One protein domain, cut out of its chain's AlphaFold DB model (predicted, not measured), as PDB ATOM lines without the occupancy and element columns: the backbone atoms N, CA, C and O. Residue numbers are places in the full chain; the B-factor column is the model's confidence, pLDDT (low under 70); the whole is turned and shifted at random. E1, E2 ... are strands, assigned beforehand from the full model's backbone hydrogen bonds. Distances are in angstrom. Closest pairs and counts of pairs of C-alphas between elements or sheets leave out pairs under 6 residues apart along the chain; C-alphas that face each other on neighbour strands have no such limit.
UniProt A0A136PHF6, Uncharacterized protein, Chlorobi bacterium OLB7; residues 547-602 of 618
ATOM      1  N   GLY A 547     130.891  71.465  55.733       57.81
ATOM      2  CA  GLY A 547     130.239  71.960  56.953       57.81
ATOM      3  C   GLY A 547     130.856  73.196  57.614       57.81
ATOM      4  O   GLY A 547     131.687  73.052  58.500       57.81
ATOM      5  N   SER A 548     130.381  74.396  57.276       62.78
ATOM      6  CA  SER A 548     130.586  75.596  58.101       62.78
ATOM      7  C   SER A 548     129.566  75.595  59.244       62.78
ATOM      8  O   SER A 548     128.482  76.169  59.120       62.78
ATOM      9  N   HIS A 549     129.875  74.860  60.310       74.94
ATOM     10  CA  HIS A 549     129.110  74.836  61.555       74.94
ATOM     11  C   HIS A 549     129.940  75.465  62.658       74.94
ATOM     12  O   HIS A 549     131.139  75.193  62.750       74.94
ATOM     13  N   TYR A 550     129.297  76.208  63.559       79.56
ATOM     14  CA  TYR A 550     129.998  76.609  64.767       79.56
ATOM     15  C   TYR A 550     130.403  75.369  65.569       79.56
ATOM     16  O   TYR A 550     129.582  74.509  65.908       79.56
ATOM     17  N   ALA A 551     131.688  75.287  65.889       84.94
ATOM     18  CA  ALA A 551     132.259  74.169  66.613       84.94
ATOM     19  C   ALA A 551     133.182  74.655  67.730       84.94
ATOM     20  O   ALA A 551     133.880  75.669  67.607       84.94
ATOM     21  N   LEU A 552     133.192  73.909  68.833       88.31
ATOM     22  CA  LEU A 552     134.131  74.123  69.925       88.31
ATOM     23  C   LEU A 552     135.112  72.943  69.963       88.31
ATOM     24  O   LEU A 552     134.684  71.812  70.219       88.31
ATOM     25  N   PRO A 553     136.409  73.164  69.694       87.69
ATOM     26  CA  PRO A 553     137.394  72.108  69.829       87.69
ATOM     27  C   PRO A 553     137.554  71.718  71.303       87.69
ATOM     28  O   PRO A 553     137.550  72.584  72.179       87.69
ATOM     29  N   GLU A 554     137.726  70.427  71.586       86.94
ATOM     30  CA  GLU A 554     137.972  69.953  72.957       86.94
ATOM     31  C   GLU A 554     139.265  70.528  73.537       86.94
ATOM     32  O   GLU A 554     139.321  70.854  74.723       86.94
ATOM     33  N   ASN A 555     140.274  70.719  72.682       85.38
ATOM     34  CA  ASN A 555     141.484  71.457  73.008       85.38
ATOM     35  C   ASN A 555     141.746  72.518  71.942       85.38
ATOM     36  O   ASN A 555     141.769  72.233  70.748       85.38
ATOM     37  N   GLU A 556     142.029  73.744  72.373       81.12
ATOM     38  CA  GLU A 556     142.326  74.870  71.476       81.12
ATOM     39  C   GLU A 556     143.526  74.594  70.548       81.12
ATOM     40  O   GLU A 556     143.573  75.101  69.430       81.12
ATOM     41  N   SER A 557     144.466  73.741  70.975       82.62
ATOM     42  CA  SER A 557     145.611  73.289  70.173       82.62
ATOM     43  C   SER A 557     145.237  72.445  68.954       82.62
ATOM     44  O   SER A 557     146.036  72.351  68.022       82.62
ATOM     45  N   ASP A 558     144.053  71.831  68.956       76.50
ATOM     46  CA  ASP A 558     143.601  70.918  67.903       76.50
ATOM     47  C   ASP A 558     143.020  71.682  66.699       76.50
ATOM     48  O   ASP A 558     142.898  71.125  65.609       76.50
ATOM     49  N   ALA A 559     142.708  72.973  66.874       74.38
ATOM     50  CA  ALA A 559     142.079  73.832  65.875       74.38
ATOM     51  C   ALA A 559     143.097  74.535  64.962       74.38
ATOM     52  O   ALA A 559     143.253  75.758  64.975       74.38
ATOM     53  N   GLN A 560     143.811  73.746  64.163       79.25
ATOM     54  CA  GLN A 560     144.712  74.259  63.129       79.25
ATOM     55  C   GLN A 560     143.964  74.444  61.806       79.25
ATOM     56  O   GLN A 560     143.353  73.500  61.308       79.25
ATOM     57  N   GLN A 561     144.047  75.644  61.226       82.06
ATOM     58  CA  GLN A 561     143.375  75.983  59.971       82.06
ATOM     59  C   GLN A 561     143.694  74.969  58.856       82.06
ATOM     60  O   GLN A 561     144.850  74.619  58.627       82.06
ATOM     61  N   GLY A 562     142.657  74.502  58.163       79.19
ATOM     62  CA  GLY A 562     142.732  73.520  57.082       79.19
ATOM     63  C   GLY A 562     142.771  72.056  57.531       79.19
ATOM     64  O   GLY A 562     142.708  71.170  56.680       79.19
ATOM     65  N   MET A 563     142.846  71.767  58.834       84.38
ATOM     66  CA  MET A 563     142.847  70.388  59.332       84.38
ATOM     67  C   MET A 563     141.428  69.841  59.500       84.38
ATOM     68  O   MET A 563     140.518  70.564  59.898       84.38
ATOM     69  N   LEU A 564     141.242  68.544  59.227       86.31
ATOM     70  CA  LEU A 564     139.940  67.878  59.323       86.31
ATOM     71  C   LEU A 564     139.479  67.735  60.780       86.31
ATOM     72  O   LEU A 564     140.192  67.172  61.612       86.31
ATOM     73  N   ALA A 565     138.255  68.170  61.058       86.06
ATOM     74  CA  ALA A 565     137.605  68.089  62.356       86.06
ATOM     75  C   ALA A 565     136.624  66.904  62.407       86.06
ATOM     76  O   ALA A 565     135.784  66.740  61.522       86.06
ATOM     77  N   THR A 566     136.708  66.084  63.459       88.69
ATOM     78  CA  THR A 566     135.757  65.002  63.761       88.69
ATOM     79  C   THR A 566     134.852  65.375  64.929       88.69
ATOM     80  O   THR A 566     135.312  65.966  65.905       88.69
ATOM     81  N   LEU A 567     133.589  64.949  64.879       88.94
ATOM     82  CA  LEU A 567     132.658  65.061  66.000       88.94
ATOM     83  C   LEU A 567     133.103  64.193  67.180       88.94
ATOM     84  O   LEU A 567     133.402  63.002  67.020       88.94
ATOM     85  N   THR A 568     133.078  64.776  68.374       89.81
ATOM     86  CA  THR A 568     133.350  64.069  69.634       89.81
ATOM     87  C   THR A 568     132.072  63.652  70.353       89.81
ATOM     88  O   THR A 568     132.077  62.682  71.107       89.81
ATOM     89  N   GLY A 569     130.959  64.333  70.059       87.88
ATOM     90  CA  GLY A 569     129.654  64.126  70.692       87.88
ATOM     91  C   GLY A 569     129.402  65.028  71.905       87.88
ATOM     92  O   GLY A 569     128.280  65.060  72.408       87.88
ATOM     93  N   ASN A 570     130.401  65.796  72.346       90.38
ATOM     94  CA  ASN A 570     130.296  66.730  73.469       90.38
ATOM     95  C   ASN A 570     129.701  68.078  73.025       90.38
ATOM     96  O   ASN A 570     130.383  69.100  72.998       90.38
ATOM     97  N   ASN A 571     128.424  68.069  72.649       90.75
ATOM     98  CA  ASN A 571     127.736  69.246  72.116       90.75
ATOM     99  C   ASN A 571     127.268  70.207  73.220       90.75
ATOM    100  O   ASN A 571     126.907  69.789  74.322       90.75
ATOM    101  N   GLN A 572     127.232  71.498  72.899       90.31
ATOM    102  CA  GLN A 572     126.774  72.579  73.776       90.31
ATOM    103  C   GLN A 572     125.777  73.479  73.032       90.31
ATOM    104  O   GLN A 572     125.543  73.292  71.842       90.31
ATOM    105  N   TYR A 573     125.184  74.457  73.716       89.81
ATOM    106  CA  TYR A 573     124.353  75.482  73.079       89.81
ATOM    107  C   TYR A 573     125.150  76.775  72.918       89.81
ATOM    108  O   TYR A 573     125.804  77.223  73.865       89.81
ATOM    109  N   LEU A 574     125.083  77.385  71.731       86.75
ATOM    110  CA  LEU A 574     125.683  78.693  71.482       86.75
ATOM    111  C   LEU A 574     125.104  79.722  72.473       86.75
ATOM    112  O   LEU A 574     123.887  79.800  72.659       86.75
ATOM    113  N   ARG A 575     125.977  80.490  73.138       88.69
ATOM    114  CA  ARG A 575     125.605  81.462  74.193       88.69
ATOM    115  C   ARG A 575     124.740  80.901  75.334       88.69
ATOM    116  O   ARG A 575     123.947  81.632  75.924       88.69
ATOM    117  N   ASP A 576     124.830  79.597  75.610       89.56
ATOM    118  CA  ASP A 576     124.011  78.911  76.622       89.56
ATOM    119  C   ASP A 576     122.486  79.087  76.432       89.56
ATOM    120  O   ASP A 576     121.703  78.943  77.374       89.56
ATOM    121  N   ASN A 577     122.042  79.367  75.200       89.38
ATOM    122  CA  ASN A 577     120.634  79.536  74.863       89.38
ATOM    123  C   ASN A 577     120.083  78.249  74.218       89.38
ATOM    124  O   ASN A 577     120.491  77.916  73.107       89.38
ATOM    125  N   PRO A 578     119.116  77.551  74.841       90.44
ATOM    126  CA  PRO A 578     118.569  76.300  74.306       90.44
ATOM    127  C   PRO A 578     117.825  76.459  72.968       90.44
ATOM    128  O   PRO A 578     117.550  75.461  72.310       90.44
ATOM    129  N   ASN A 579     117.501  77.692  72.564       89.50
ATOM    130  CA  ASN A 579     116.894  77.999  71.267       89.50
ATOM    131  C   ASN A 579     117.921  78.456  70.209       89.50
ATOM    132  O   ASN A 579     117.523  78.801  69.098       89.50
ATOM    133  N   ALA A 580     119.210  78.532  70.552       85.38
ATOM    134  CA  ALA A 580     120.283  78.878  69.622       85.38
ATOM    135  C   ALA A 580     120.885  77.627  68.953       85.38
ATOM    136  O   ALA A 580     120.498  76.497  69.246       85.38
ATOM    137  N   GLU A 581     121.832  77.835  68.035       83.12
ATOM    138  CA  GLU A 581     122.513  76.753  67.319       83.12
ATOM    139  C   GLU A 581     123.269  75.810  68.274       83.12
ATOM    140  O   GLU A 581     123.837  76.232  69.289       83.12
ATOM    141  N   ILE A 582     123.273  74.516  67.938       86.94
ATOM    142  CA  ILE A 582     124.080  73.519  68.643       86.94
ATOM    143  C   ILE A 582     125.540  73.745  68.271       86.94
ATOM    144  O   ILE A 582     125.925  73.644  67.111       86.94
ATOM    145  N   LEU A 583     126.360  73.988  69.282       87.62
ATOM    146  CA  LEU A 583     127.797  74.069  69.152       87.62
ATOM    147  C   LEU A 583     128.381  72.656  69.223       87.62
ATOM    148  O   LEU A 583     128.346  72.014  70.279       87.62
ATOM    149  N   TYR A 584     128.886  72.154  68.098       88.44
ATOM    150  CA  TYR A 584     129.404  70.791  68.030       88.44
ATOM    151  C   TYR A 584     130.755  70.671  68.735       88.44
ATOM    152  O   TYR A 584     131.677  71.445  68.475       88.44
ATOM    153  N   GLY A 585     130.886  69.663  69.599       89.81
ATOM    154  CA  GLY A 585     132.184  69.274  70.144       89.81
ATOM    155  C   GLY A 585     133.024  68.619  69.053       89.81
ATOM    156  O   GLY A 585     132.592  67.622  68.461       89.81
ATOM    157  N   VAL A 586     134.205  69.174  68.775       88.88
ATOM    158  CA  VAL A 586     135.096  68.680  67.715       88.88
ATOM    159  C   VAL A 586     136.520  68.435  68.203       88.88
ATOM    160  O   VAL A 586     136.973  68.993  69.195       88.88
ATOM    161  N   ALA A 587     137.244  67.587  67.486       89.62
ATOM    162  CA  ALA A 587     138.671  67.364  67.681       89.62
ATOM    163  C   ALA A 587     139.348  67.138  66.328       89.62
ATOM    164  O   ALA A 587     138.678  66.887  65.323       89.62
ATOM    165  N   LEU A 588     140.679  67.190  66.300       89.75
ATOM    166  CA  LEU A 588     141.439  66.826  65.110       89.75
ATOM    167  C   LEU A 588     141.164  65.362  64.733       89.75
ATOM    168  O   LEU A 588     141.322  64.451  65.550       89.75
ATOM    169  N   SER A 589     140.787  65.120  63.479       88.69
ATOM    170  CA  SER A 589     140.651  63.755  62.984       88.69
ATOM    171  C   SER A 589     142.020  63.112  62.805       88.69
ATOM    172  O   SER A 589     142.896  63.624  62.112       88.69
ATOM    173  N   THR A 590     142.189  61.945  63.414       87.19
ATOM    174  CA  THR A 590     143.414  61.137  63.333       87.19
ATOM    175  C   THR A 590     143.225  59.881  62.485       87.19
ATOM    176  O   THR A 590     144.157  59.094  62.316       87.19
ATOM    177  N   ARG A 591     142.016  59.666  61.949       84.81
ATOM    178  CA  ARG A 591     141.638  58.451  61.222       84.81
ATOM    179  C   ARG A 591     141.356  58.784  59.756       84.81
ATOM    180  O   ARG A 591     140.492  59.617  59.485       84.81
ATOM    181  N   PRO A 592     142.022  58.116  58.798       82.50
ATOM    182  CA  PRO A 592     141.632  58.196  57.396       82.50
ATOM    183  C   PRO A 592     140.164  57.789  57.220       82.50
ATOM    184  O   PRO A 592     139.748  56.766  57.768       82.50
ATOM    185  N   ASN A 593     139.404  58.571  56.448       81.19
ATOM    186  CA  ASN A 593     137.975  58.357  56.190       81.19
ATOM    187  C   ASN A 593     137.116  58.254  57.468       81.19
ATOM    188  O   ASN A 593     136.234  57.397  57.535       81.19
ATOM    189  N   ASP A 594     137.378  59.078  58.496       84.56
ATOM    190  CA  ASP A 594     136.519  59.101  59.690       84.56
ATOM    191  C   ASP A 594     135.066  59.426  59.272       84.56
ATOM    192  O   ASP A 594     134.809  60.491  58.711       84.56
ATOM    193  N   PRO A 595     134.086  58.537  59.518       82.12
ATOM    194  CA  PRO A 595     132.695  58.806  59.158       82.12
ATOM    195  C   PRO A 595     132.073  59.948  59.974       82.12
ATOM    196  O   PRO A 595     130.953  60.358  59.690       82.12
ATOM    197  N   ARG A 596     132.769  60.446  61.002       83.81
ATOM    198  CA  ARG A 596     132.337  61.549  61.864       83.81
ATOM    199  C   ARG A 596     132.985  62.885  61.497       83.81
ATOM    200  O   ARG A 596     132.919  63.809  62.308       83.81
ATOM    201  N   ILE A 597     133.635  62.997  60.333       85.31
ATOM    202  CA  ILE A 597     134.131  64.294  59.859       85.31
ATOM    203  C   ILE A 597     132.962  65.273  59.754       85.31
ATOM    204  O   ILE A 597     131.983  65.011  59.058       85.31
ATOM    205  N   LEU A 598     133.098  66.403  60.445       78.69
ATOM    206  CA  LEU A 598     132.180  67.531  60.350       78.69
ATOM    207  C   LEU A 598     132.609  68.487  59.230       78.69
ATOM    208  O   LEU A 598     131.772  68.970  58.474       78.69
ATOM    209  N   GLY A 599     133.919  68.727  59.119       81.75
ATOM    210  CA  GLY A 599     134.490  69.726  58.222       81.75
ATOM    211  C   GLY A 599     135.995  69.888  58.410       81.75
ATOM    212  O   GLY A 599     136.670  68.969  58.881       81.75
ATOM    213  N   ALA A 600     136.518  71.058  58.055       79.69
ATOM    214  CA  ALA A 600     137.879  71.480  58.373       79.69
ATOM    215  C   ALA A 600     137.837  72.732  59.256       79.69
ATOM    216  O   ALA A 600     136.908  73.523  59.141       79.69
ATOM    217  N   PHE A 601     138.834  72.941  60.114       77.50
ATOM    218  CA  PHE A 601     138.934  74.194  60.867       77.50
ATOM    219  C   PHE A 601     139.214  75.352  59.901       77.50
ATOM    220  O   PHE A 601     140.233  75.321  59.210       77.50
ATOM    221  N   LEU A 602     138.360  76.377  59.847       78.69
ATOM    222  CA  LEU A 602     138.599  77.540  58.985       78.69
ATOM    223  C   LEU A 602     139.207  78.685  59.789       78.69
ATOM    224  O   LEU A 602     140.382  79.012  59.615       78.69
TER     225      LEU A 602
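Overview. This is residues 547 to 602 of the 618 residues of an uncharacterized protein of Chlorobi bacterium OLB7 (UniProt A0A136PHF6). With little regular structure, this is a small, strongly twisted sheet curled like part of a barrel, joined by loops. The long loop 568 to 581 folds back, residues 572 to 573 pairing antiparallel with 582 to 583 of E3. The 56 printed residues hold no named helix and strands E1, E2, E3, E4, 18 residues, all strand; the mixed sheet runs E1 E3 E2 E4. It is compact, radius of gyration of the C-alphas 11.1 A, and spans 34 by 21 by 17 A.

Arrangement. E3, residues 582 to 588, and E2, residues 564 to 567, form an antiparallel hairpin; N 566 and O 587 are 2.8 A apart. E1, residues 551 to 553, is parallel to E3, with N 552 and O 584 at 2.9 A. E4, residues 597 to 600, is antiparallel to E2, with N 565 and O 599 at 2.8 A. Edge strands E1 and E4 are apart.

Along the chain. E3 is 18.9 A long, E2 10.3 A, E4 8.2 A and E1 6.4 A. C-alpha 551 is at (132.259, 74.169, 66.613), C-alpha 600 at (137.879, 71.480, 58.373).

Size, cuts and confidence. The farthest C-alphas, Asn 577 and Pro 592, are 34.7 A apart. The printed part has no cut. The link E2 to E3 is long. Residues 547 to 548 are under pLDDT 70.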